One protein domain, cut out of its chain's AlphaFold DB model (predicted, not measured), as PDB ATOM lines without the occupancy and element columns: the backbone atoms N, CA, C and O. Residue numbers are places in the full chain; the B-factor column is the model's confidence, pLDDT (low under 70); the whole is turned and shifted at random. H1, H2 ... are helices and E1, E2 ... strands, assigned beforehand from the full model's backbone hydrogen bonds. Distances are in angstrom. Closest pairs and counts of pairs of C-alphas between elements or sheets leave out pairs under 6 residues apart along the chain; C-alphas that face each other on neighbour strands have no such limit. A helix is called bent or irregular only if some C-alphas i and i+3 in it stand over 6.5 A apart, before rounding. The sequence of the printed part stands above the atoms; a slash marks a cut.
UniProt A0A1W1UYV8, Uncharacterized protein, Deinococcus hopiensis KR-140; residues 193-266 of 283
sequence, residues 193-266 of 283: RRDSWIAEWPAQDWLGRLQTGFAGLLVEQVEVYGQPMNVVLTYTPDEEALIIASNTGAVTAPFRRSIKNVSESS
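Overview. This is residues 193 to 266 of the 283 residues of an uncharacterized protein of Deinococcus hopiensis KR-140 (UniProt A0A1W1UYV8). A strongly twisted sheet of three strands, E1, E2 and E3, has the short helix H1 over one face and the helix H2 more loosely over the other. E1 and E2 are sharply bent, and residues 261 to 266 run on after H2 to one end of the longest axis. The printed part has 74 residues, with two named helices and three named strands in the order H1, E1, E2, E3, H2. The sheet runs E1, E2, E3, all antiparallel, and the class is mixed, helices and strands. The whole is compact, with a radius of gyration of the C-alphas of 12.4 A, yet elongated, spanning 42 by 24 by 17 A.

Arrangement. Before the first helix, residues 197 to 198 pair with residues 201 to 202, antiparallel. H1, residues 203 to 207, is on the sheet formed by E1, residues 217 to 224, E2, residues 227 to 235, and E3, residues 241 to 246. Its height over the sheet is 8.4 A, and it lies over E2, but only just: 3 of its 5 C-alphas fall on E2 and 2 on E3. The closest C-alphas of H1 and E2 are those of Leu 207 and Leu 233, 6.5 A apart. The three strands form a meander, each strand the antiparallel neighbour of the one before. E1 and E2 are a hairpin at 148 degrees, with N 219 and O 231 within hydrogen-bond range at 2.8 A. E1 bends by 91 degrees at residue 221, and E2 bends by 51 degrees at residue 230. E2 and E3 are a hairpin at 156 degrees, with N 232 and O 244 at 2.8 A. H2, residues 252 to 260, is on the opposite face from H1 at a height over the sheet of 10.9 A. It lies over E2 and runs along the strands, at 8 degrees to E2 on the local plane. The closest C-alphas of H2 and E2 are those of Phe 255 and Val 232, 7.9 A apart. H1 and H2 are apart. Every O i to N i+4 pair is within hydrogen-bond range in H1, and 4 of 5 are in H2.

Along the chain. H1 begins at C-alpha 203, (-9.983, -13.214, -114.195), and is 6.3 A long. E1 measures 15.5 A, E2 24.0 A and E3 16.6 A from first to last C-alpha. E2 begins at C-alpha 227, (-21.799, -13.361, -104.083). H2, 12.1 A long, ends at C-alpha 260, (6.405, -8.950, -97.007).

Size, cuts and confidence. The two C-alphas farthest apart, those of Gly 226 and Ser 266, are 42.2 A apart. The printed part has no cut and no long link. Mean pLDDT of the printed part is 76.9; residues 212 to 214 and 249 to 266 are under 70, and H2 has a mean of 38.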
ATOM      1  N   ARG A 193      -9.949 -19.731-110.636       92.81
ATOM      2  CA  ARG A 193      -9.256 -20.074-111.880       92.81
ATOM      3  C   ARG A 193      -9.130 -18.832-112.766       92.81
ATOM      4  O   ARG A 193      -9.804 -17.830-112.551       92.81
ATOM      5  N   ARG A 194      -8.265 -18.892-113.783       93.81
ATOM      6  CA  ARG A 194      -8.066 -17.779-114.736       93.81
ATOM      7  C   ARG A 194      -9.307 -17.510-115.597       93.81
ATOM      8  O   ARG A 194      -9.534 -16.374-115.995       93.81
ATOM      9  N   ASP A 195     -10.099 -18.548-115.840       93.75
ATOM     10  CA  ASP A 195     -11.370 -18.518-116.565       93.75
ATOM     11  C   ASP A 195     -12.576 -18.213-115.655       93.75
ATOM     12  O   ASP A 195     -13.703 -18.140-116.138       93.75
ATOM     13  N   SER A 196     -12.372 -18.044-114.341       94.75
ATOM     14  CA  SER A 196     -13.443 -17.637-113.430       94.75
ATOM     15  C   SER A 196     -13.896 -16.216-113.754       94.75
ATOM     16  O   SER A 196     -13.070 -15.315-113.898       94.75
ATOM     17  N   TRP A 197     -15.209 -16.016-113.818       95.50
ATOM     18  CA  TRP A 197     -15.813 -14.706-114.030       95.50
ATOM     19  C   TRP A 197     -15.777 -13.871-112.748       95.50
ATOM     20  O   TRP A 197     -16.099 -14.360-111.664       95.50
ATOM     21  N   ILE A 198     -15.362 -12.614-112.896       95.00
ATOM     22  CA  ILE A 198     -15.354 -11.579-111.865       95.00
ATOM     23  C   ILE A 198     -16.129 -10.393-112.446       95.00
ATOM     24  O   ILE A 198     -15.623  -9.684-113.325       95.00
ATOM     25  N   ALA A 199     -17.365 -10.212-111.979       92.69
ATOM     26  CA  ALA A 199     -18.399  -9.446-112.670       92.69
ATOM     27  C   ALA A 199     -18.456  -9.824-114.160       92.69
ATOM     28  O   ALA A 199     -18.665 -10.988-114.496       92.69
ATOM     29  N   GLU A 200     -18.229  -8.860-115.049       90.94
ATOM     30  CA  GLU A 200     -18.393  -9.034-116.496       90.94
ATOM     31  C   GLU A 200     -17.135  -9.508-117.231       90.94
ATOM     32  O   GLU A 200     -17.152  -9.623-118.453       90.94
ATOM     33  N   TRP A 201     -16.035  -9.783-116.523       93.44
ATOM     34  CA  TRP A 201     -14.779 -10.174-117.165       93.44
ATOM     35  C   TRP A 201     -14.182 -11.432-116.531       93.44
ATOM     36  O   TRP A 201     -14.218 -11.581-115.304       93.44
ATOM     37  N   PRO A 202     -13.574 -12.330-117.325       95.31
ATOM     38  CA  PRO A 202     -12.801 -13.434-116.780       95.31
ATOM     39  C   PRO A 202     -11.554 -12.906-116.055       95.31
ATOM     40  O   PRO A 202     -10.982 -11.871-116.401       95.31
ATOM     41  N   ALA A 203     -11.096 -13.635-115.040       93.88
ATOM     42  CA  ALA A 203      -9.983 -13.214-114.195       93.88
ATOM     43  C   ALA A 203      -8.672 -12.971-114.963       93.88
ATOM     44  O   ALA A 203      -7.873 -12.122-114.567       93.88
ATOM     45  N   GLN A 204      -8.448 -13.673-116.075       93.69
ATOM     46  CA  GLN A 204      -7.308 -13.431-116.964       93.69
ATOM     47  C   GLN A 204      -7.295 -12.016-117.569       93.69
ATOM     48  O   GLN A 204      -6.224 -11.426-117.698       93.69
ATOM     49  N   ASP A 205      -8.460 -11.443-117.873       93.31
ATOM     50  CA  ASP A 205      -8.553 -10.110-118.476       93.31
ATOM     51  C   ASP A 205      -8.275  -9.033-117.426       93.31
ATOM     52  O   ASP A 205      -7.652  -8.013-117.715       93.31
ATOM     53  N   TRP A 206      -8.671  -9.288-116.177       91.56
ATOM     54  CA  TRP A 206      -8.274  -8.473-115.032       91.56
ATOM     55  C   TRP A 206      -6.762  -8.530-114.784       91.56
ATOM     56  O   TRP A 206      -6.144  -7.494-114.544       91.56
ATOM     57  N   LEU A 207      -6.151  -9.714-114.878       89.81
ATOM     58  CA  LEU A 207      -4.700  -9.882-114.744       89.81
ATOM     59  C   LEU A 207      -3.923  -9.149-115.844       89.81
ATOM     60  O   LEU A 207      -2.895  -8.546-115.550       89.81
ATOM     61  N   GLY A 208      -4.435  -9.123-117.077       86.62
ATOM     62  CA  GLY A 208      -3.840  -8.361-118.182       86.62
ATOM     63  C   GLY A 208      -3.803  -6.844-117.954       86.62
ATOM     64  O   GLY A 208      -3.060  -6.139-118.631       86.62
ATOM     65  N   ARG A 209      -4.571  -6.328-116.983       84.88
ATOM     66  CA  ARG A 209      -4.570  -4.912-116.578       84.88
ATOM     67  C   ARG A 209      -3.553  -4.603-115.478       84.88
ATOM     68  O   ARG A 209      -3.433  -3.443-115.084       84.88
ATOM     69  N   LEU A 210      -2.844  -5.608-114.959       83.38
ATOM     70  CA  LEU A 210      -1.817  -5.402-113.947       83.38
ATOM     71  C   LEU A 210      -0.645  -4.631-114.568       83.38
ATOM     72  O   LEU A 210       0.090  -5.144-115.410       83.38
ATOM     73  N   GLN A 211      -0.489  -3.373-114.165       71.12
ATOM     74  CA  GLN A 211       0.593  -2.521-114.645       71.12
ATOM     75  C   GLN A 211       1.948  -3.008-114.114       71.12
ATOM     76  O   GLN A 211       2.062  -3.487-112.982       71.12
ATOM     77  N   THR A 212       2.999  -2.846-114.919       68.06
ATOM     78  CA  THR A 212       4.376  -3.164-114.525       68.06
ATOM     79  C   THR A 212       4.755  -2.412-113.244       68.06
ATOM     80  O   THR A 212       4.589  -1.198-113.164       68.06
ATOM     81  N   GLY A 213       5.262  -3.133-112.238       66.81
ATOM     82  CA  GLY A 213       5.671  -2.568-110.943       66.81
ATOM     83  C   GLY A 213       4.628  -2.668-109.822       66.81
ATOM     84  O   GLY A 213       4.959  -2.378-108.673       66.81
ATOM     85  N   PHE A 214       3.402  -3.121-110.102       67.50
ATOM     86  CA  PHE A 214       2.401  -3.390-109.066       67.50
ATOM     87  C   PHE A 214       2.478  -4.832-108.560       67.50
ATOM     88  O   PHE A 214       2.548  -5.779-109.339       67.50
ATOM     89  N   ALA A 215       2.392  -5.006-107.238       79.00
ATOM     90  CA  ALA A 215       2.400  -6.324-106.599       79.00
ATOM     91  C   ALA A 215       1.076  -7.100-106.766       79.00
ATOM     92  O   ALA A 215       1.017  -8.286-106.451       79.00
ATOM     93  N   GLY A 216      -0.003  -6.452-107.215       86.19
ATOM     94  CA  GLY A 216      -1.309  -7.074-107.430       86.19
ATOM     95  C   GLY A 216      -2.430  -6.051-107.624       86.19
ATOM     96  O   GLY A 216      -2.226  -4.850-107.449       86.19
ATOM     97  N   LEU A 217      -3.619  -6.548-107.959       88.19
ATOM     98  CA  LEU A 217      -4.865  -5.800-108.097       88.19
ATOM     99  C   LEU A 217      -5.846  -6.236-107.003       88.19
ATOM    100  O   LEU A 217      -6.015  -7.431-106.767       88.19
ATOM    101  N   LEU A 218      -6.500  -5.271-106.359       89.88
ATOM    102  CA  LEU A 218      -7.630  -5.496-105.462       89.88
ATOM    103  C   LEU A 218      -8.892  -4.939-106.127       89.88
ATOM    104  O   LEU A 218      -8.925  -3.768-106.498       89.88
ATOM    105  N   VAL A 219      -9.916  -5.776-106.256       90.56
ATOM    106  CA  VAL A 219     -11.247  -5.406-106.746       90.56
ATOM    107  C   VAL A 219     -12.237  -5.687-105.623       90.56
ATOM    108  O   VAL A 219     -12.399  -6.832-105.212       90.56
ATOM    109  N   GLU A 220     -12.854  -4.650-105.073       91.44
ATOM    110  CA  GLU A 220     -13.720  -4.772-103.897       91.44
ATOM    111  C   GLU A 220     -15.195  -4.869-104.287       91.44
ATOM    112  O   GLU A 220     -15.627  -4.249-105.255       91.44
ATOM    113  N   GLN A 221     -15.963  -5.630-103.500       91.31
ATOM    114  CA  GLN A 221     -17.423  -5.760-103.610       91.31
ATOM    115  C   GLN A 221     -17.919  -6.112-105.022       91.31
ATOM    116  O   GLN A 221     -18.965  -5.645-105.467       91.31
ATOM    117  N   VAL A 222     -17.163  -6.953-105.726       94.62
ATOM    118  CA  VAL A 222     -17.479  -7.402-107.080       94.62
ATOM    119  C   VAL A 222     -18.191  -8.749-107.043       94.62
ATOM    120  O   VAL A 222     -17.904  -9.593-106.194       94.62
ATOM    121  N   GLU A 223     -19.136  -8.960-107.956       95.50
ATOM    122  CA  GLU A 223     -19.861 -10.223-108.028       95.50
ATOM    123  C   GLU A 223     -18.939 -11.360-108.485       95.50
ATOM    124  O   GLU A 223     -18.313 -11.301-109.544       95.50
ATOM    125  N   VAL A 224     -18.874 -12.416-107.681       95.50
ATOM    126  CA  VAL A 224     -18.217 -13.680-108.010       95.50
ATOM    127  C   VAL A 224     -19.170 -14.797-107.615       95.50
ATOM    128  O   VAL A 224     -19.494 -14.946-106.438       95.50
ATOM    129  N   TYR A 225     -19.617 -15.591-108.590       94.62
ATOM    130  CA  TYR A 225     -20.515 -16.730-108.352       94.62
ATOM    131  C   TYR A 225     -21.788 -16.362-107.562       94.62
ATOM    132  O   TYR A 225     -22.201 -17.106-106.678       94.62
ATOM    133  N   GLY A 226     -22.396 -15.208-107.865       92.94
ATOM    134  CA  GLY A 226     -23.617 -14.728-107.201       92.94
ATOM    135  C   GLY A 226     -23.401 -14.116-105.811       92.94
ATOM    136  O   GLY A 226     -24.371 -13.793-105.126       92.94
ATOM    137  N   GLN A 227     -22.149 -13.947-105.376       94.31
ATOM    138  CA  GLN A 227     -21.799 -13.361-104.083       94.31
ATOM    139  C   GLN A 227     -20.953 -12.092-104.251       94.31
ATOM    140  O   GLN A 227     -20.012 -12.095-105.048       94.31
ATOM    141  N   PRO A 228     -21.218 -11.022-103.478       94.25
ATOM    142  CA  PRO A 228     -20.328  -9.871-103.424       94.25
ATOM    143  C   PRO A 228     -19.033 -10.271-102.709       94.25
ATOM    144  O   PRO A 228     -19.034 -10.660-101.539       94.25
ATOM    145  N   MET A 229     -17.913 -10.189-103.422       94.50
ATOM    146  CA  MET A 229     -16.604 -10.584-102.921       94.50
ATOM    147  C   MET A 229     -15.566  -9.497-103.156       94.50
ATOM    148  O   MET A 229     -15.606  -8.738-104.118       94.50
ATOM    149  N   ASN A 230     -14.577  -9.462-102.277       94.06
ATOM    150  CA  ASN A 230     -13.332  -8.766-102.530       94.06
ATOM    151  C   ASN A 230     -12.370  -9.759-103.200       94.06
ATOM    152  O   ASN A 230     -12.178 -10.874-102.701       94.06
ATOM    153  N   VAL A 231     -11.767  -9.366-104.318       93.50
ATOM    154  CA  VAL A 231     -10.898 -10.212-105.138       93.50
ATOM    155  C   VAL A 231      -9.504  -9.614-105.222       93.50
ATOM    156  O   VAL A 231      -9.327  -8.457-105.583       93.50
ATOM    157  N   VAL A 232      -8.503 -10.427-104.908       92.50
ATOM    158  CA  VAL A 232      -7.090 -10.106-105.089       92.50
ATOM    159  C   VAL A 232      -6.546 -10.917-106.254       92.50
ATOM    160  O   VAL A 232      -6.705 -12.136-106.287       92.50
ATOM    161  N   LEU A 233      -5.869 -10.243-107.178       92.19
ATOM    162  CA  LEU A 233      -5.221 -10.838-108.339       92.19
ATOM    163  C   LEU A 233      -3.738 -10.475-108.339       92.19
ATOM    164  O   LEU A 233      -3.377  -9.313-108.176       92.19
ATOM    165  N   THR A 234      -2.864 -11.456-108.516       91.06
ATOM    166  CA  THR A 234      -1.416 -11.243-108.610       91.06
ATOM    167  C   THR A 234      -0.757 -12.393-109.374       91.06
ATOM    168  O   THR A 234      -1.417 -13.375-109.720       91.06
ATOM    169  N   TYR A 235       0.542 -12.276-109.626       88.00
ATOM    170  CA  TYR A 235       1.394 -13.369-110.069       88.00
ATOM    171  C   TYR A 235       2.314 -13.786-108.921       88.00
ATOM    172  O   TYR A 235       2.806 -12.953-108.159       88.00
ATOM    173  N   THR A 236       2.529 -15.089-108.764       85.25
ATOM    174  CA  THR A 236       3.559 -15.610-107.863       85.25
ATOM    175  C   THR A 236       4.954 -15.243-108.393       85.25
ATOM    176  O   THR A 236       5.087 -14.851-109.554       85.25
ATOM    177  N   PRO A 237       6.018 -15.402-107.582       82.19
ATOM    178  CA  PRO A 237       7.393 -15.267-108.070       82.19
ATOM    179  C   PRO A 237       7.727 -16.189-109.253       82.19
ATOM    180  O   PRO A 237       8.598 -15.861-110.046       82.19
ATOM    181  N   ASP A 238       7.006 -17.307-109.381       84.06
ATOM    182  CA  ASP A 238       7.122 -18.269-110.482       84.06
ATOM    183  C   ASP A 238       6.224 -17.907-111.687       84.06
ATOM    184  O   ASP A 238       5.917 -18.758-112.518       84.06
ATOM    185  N   GLU A 239       5.740 -16.661-111.759       84.25
ATOM    186  CA  GLU A 239       4.867 -16.137-112.822       84.25
ATOM    187  C   GLU A 239       3.520 -16.876-112.970       84.25
ATOM    188  O   GLU A 239       2.828 -16.799-113.992       84.25
ATOM    189  N   GLU A 240       3.067 -17.558-111.917       87.31
ATOM    190  CA  GLU A 240       1.750 -18.186-111.905       87.31
ATOM    191  C   GLU A 240       0.677 -17.229-111.388       87.31
ATOM    192  O   GLU A 240       0.785 -16.673-110.298       87.31
ATOM    193  N   ALA A 241      -0.431 -17.090-112.119       90.00
ATOM    194  CA  ALA A 241      -1.590 -16.360-111.609       90.00
ATOM    195  C   ALA A 241      -2.104 -16.907-110.258       90.00
ATOM    196  O   ALA A 241      -2.424 -18.098-110.109       90.00
ATOM    197  N   LEU A 242      -2.287 -15.997-109.308       91.75
ATOM    198  CA  LEU A 242      -2.933 -16.208-108.023       91.75
ATOM    199  C   LEU A 242      -4.125 -15.259-107.914       91.75
ATOM    200  O   LEU A 242      -3.965 -14.043-107.841       91.75
ATOM    201  N   ILE A 243      -5.323 -15.836-107.903       94.12
ATOM    202  CA  ILE A 243      -6.585 -15.106-107.825       94.12
ATOM    203  C   ILE A 243      -7.321 -15.629-106.594       94.12
ATOM    204  O   ILE A 243      -7.551 -16.834-106.493       94.12
ATOM    205  N   ILE A 244      -7.651 -14.757-105.649       94.38
ATOM    206  CA  ILE A 244      -8.323 -15.112-104.394       94.38
ATOM    207  C   ILE A 244      -9.554 -14.232-104.247       94.38
ATOM    208  O   ILE A 244      -9.423 -13.012-104.264       94.38
ATOM    209  N   ALA A 245     -10.720 -14.836-104.054       94.44
ATOM    210  CA  ALA A 245     -11.969 -14.138-103.783       94.44
ATOM    211  C   ALA A 245     -12.464 -14.458-102.372       94.44
ATOM    212  O   ALA A 245     -12.414 -15.608-101.932       94.44
ATOM    213  N   SER A 246     -12.932 -13.449-101.639       94.44
ATOM    214  CA  SER A 246     -13.511 -13.645-100.312       94.44
ATOM    215  C   SER A 246     -14.687 -12.713-100.061       94.44
ATOM    216  O   SER A 246     -14.605 -11.516-100.327       94.44
ATOM    217  N   ASN A 247     -15.751 -13.255 -99.472       91.44
ATOM    218  CA  ASN A 247     -16.868 -12.474 -98.927       91.44
ATOM    219  C   ASN A 247     -16.610 -12.030 -97.473       91.44
ATOM    220  O   ASN A 247     -17.464 -11.422 -96.831       91.44
ATOM    221  N   THR A 248     -15.422 -12.321 -96.937       81.88
ATOM    222  CA  THR A 248     -14.959 -11.793 -95.655       81.88
ATOM    223  C   THR A 248     -14.181 -10.517 -95.953       81.88
ATOM    224  O   THR A 248     -13.284 -10.526 -96.794       81.88
ATOM    225  N   GLY A 249     -14.485  -9.401 -95.284       59.81
ATOM    226  CA  GLY A 249     -13.847  -8.097 -95.545       59.81
ATOM    227  C   GLY A 249     -12.311  -8.052 -95.403       59.81
ATOM    228  O   GLY A 249     -11.707  -7.001 -95.589       59.81
ATOM    229  N   ALA A 250     -11.651  -9.174 -95.095       52.19
ATOM    230  CA  ALA A 250     -10.212  -9.312 -94.942       52.19
ATOM    231  C   ALA A 250      -9.593 -10.269 -95.986       52.19
ATOM    232  O   ALA A 250      -8.994 -11.282 -95.631       52.19
ATOM    233  N   VAL A 251      -9.597  -9.904 -97.275       51.69
ATOM    234  CA  VAL A 251      -8.701 -10.550 -98.276       51.69
ATOM    235  C   VAL A 251      -7.217 -10.278 -97.965       51.69
ATOM    236  O   VAL A 251      -6.301 -10.866 -98.533       51.69
ATOM    237  N   THR A 252      -6.949  -9.381 -97.018       44.81
ATOM    238  CA  THR A 252      -5.645  -8.769 -96.778       44.81
ATOM    239  C   THR A 252      -4.688  -9.590 -95.912       44.81
ATOM    240  O   THR A 252      -3.488  -9.319 -95.940       44.81
ATOM    241  N   ALA A 253      -5.138 -10.603 -95.160       40.28
ATOM    242  CA  ALA A 253      -4.240 -11.348 -94.264       40.28
ATOM    243  C   ALA A 253      -3.296 -12.337 -94.992       40.28
ATOM    244  O   ALA A 253      -2.094 -12.297 -94.709       40.28
ATOM    245  N   PRO A 254      -3.757 -13.162 -95.959       43.69
ATOM    246  CA  PRO A 254      -2.856 -13.941 -96.816       43.69
ATOM    247  C   PRO A 254      -2.013 -13.035 -97.729       43.69
ATOM    248  O   PRO A 254      -0.816 -13.258 -97.897       43.69
ATOM    249  N   PHE A 255      -2.612 -11.949 -98.235       38.22
ATOM    250  CA  PHE A 255      -1.974 -10.976 -99.128       38.22
ATOM    251  C   PHE A 255      -0.798 -10.225 -98.475       38.22
ATOM    252  O   PHE A 255       0.266 -10.088 -99.077       38.22
ATOM    253  N   ARG A 256      -0.918  -9.817 -97.199       36.81
ATOM    254  CA  ARG A 256       0.174  -9.140 -96.467       36.81
ATOM    255  C   ARG A 256       1.403 -10.026 -96.243       36.81
ATOM    256  O   ARG A 256       2.499  -9.488 -96.121       36.81
ATOM    257  N   ARG A 257       1.253 -11.356 -96.174       38.34
ATOM    258  CA  ARG A 257       2.396 -12.279 -96.033       38.34
ATOM    259  C   ARG A 257       3.121 -12.519 -97.357       38.34
ATOM    260  O   ARG A 257       4.345 -12.565 -97.336       38.34
ATOM    261  N   SER A 258       2.406 -12.593 -98.483       36.69
ATOM    262  CA  SER A 258       3.047 -12.691 -99.805       36.69
ATOM    263  C   SER A 258       3.828 -11.428-100.179       36.69
ATOM    264  O   SER A 258       4.894 -11.542-100.768       36.69
ATOM    265  N   ILE A 259       3.364 -10.236 -99.783       35.12
ATOM    266  CA  ILE A 259       4.061  -8.973-100.092       35.12
ATOM    267  C   ILE A 259       5.288  -8.745 -99.195       35.12
ATOM    268  O   ILE A 259       6.309  -8.263 -99.678       35.12
ATOM    269  N   LYS A 260       5.249  -9.135 -97.910       30.22
ATOM    270  CA  LYS A 260       6.405  -8.950 -97.007       30.22
ATOM    271  C   LYS A 260       7.655  -9.729 -97.433       30.22
ATOM    272  O   LYS A 260       8.755  -9.270 -97.163       30.22
ATOM    273  N   ASN A 261       7.500 -10.840 -98.152       30.56
ATOM    274  CA  ASN A 261       8.633 -11.588 -98.706       30.56
ATOM    275  C   ASN A 261       9.191 -10.996-100.017       30.56
ATOM    276  O   ASN A 261      10.203 -11.486-100.506       30.56
ATOM    277  N   VAL A 262       8.562  -9.958-100.581       35.84
ATOM    278  CA  VAL A 262       9.032  -9.260-101.794       35.84
ATOM    279  C   VAL A 262       9.710  -7.923-101.451       35.84
ATOM    280  O   VAL A 262      10.520  -7.437-102.232       35.84
ATOM    281  N   SER A 263       9.451  -7.340-100.273       25.98
ATOM    282  CA  SER A 263       9.969  -6.010 -99.903       25.98
ATOM    283  C   SER A 263      11.179  -5.992 -98.954       25.98
ATOM    284  O   SER A 263      11.666  -4.909 -98.649       25.98
ATOM    285  N   GLU A 264      11.675  -7.136 -98.467       25.55
ATOM    286  CA  GLU A 264      12.824  -7.194 -97.531       25.55
ATOM    287  C   GLU A 264      14.129  -7.755 -98.137       25.55
ATOM    288  O   GLU A 264      15.081  -8.019 -97.412       25.55
ATOM    289  N   SER A 265      14.237  -7.877 -99.466       26.67
ATOM    290  CA  SER A 265      15.466  -8.336-100.146       26.67
ATOM    291  C   SER A 265      16.232  -7.242-100.903       26.67
ATOM    292  O   SER A 265      17.052  -7.537-101.768       26.67
ATOM    293  N   SER A 266      16.046  -5.973-100.536       27.42
ATOM    294  CA  SER A 266      16.937  -4.873-100.934       27.42
ATOM    295  C   SER A 266      17.725  -4.341 -99.737       27.42
ATOM    296  O   SER A 266      17.601  -3.180 -99.366       27.42
TER     297      SER A 266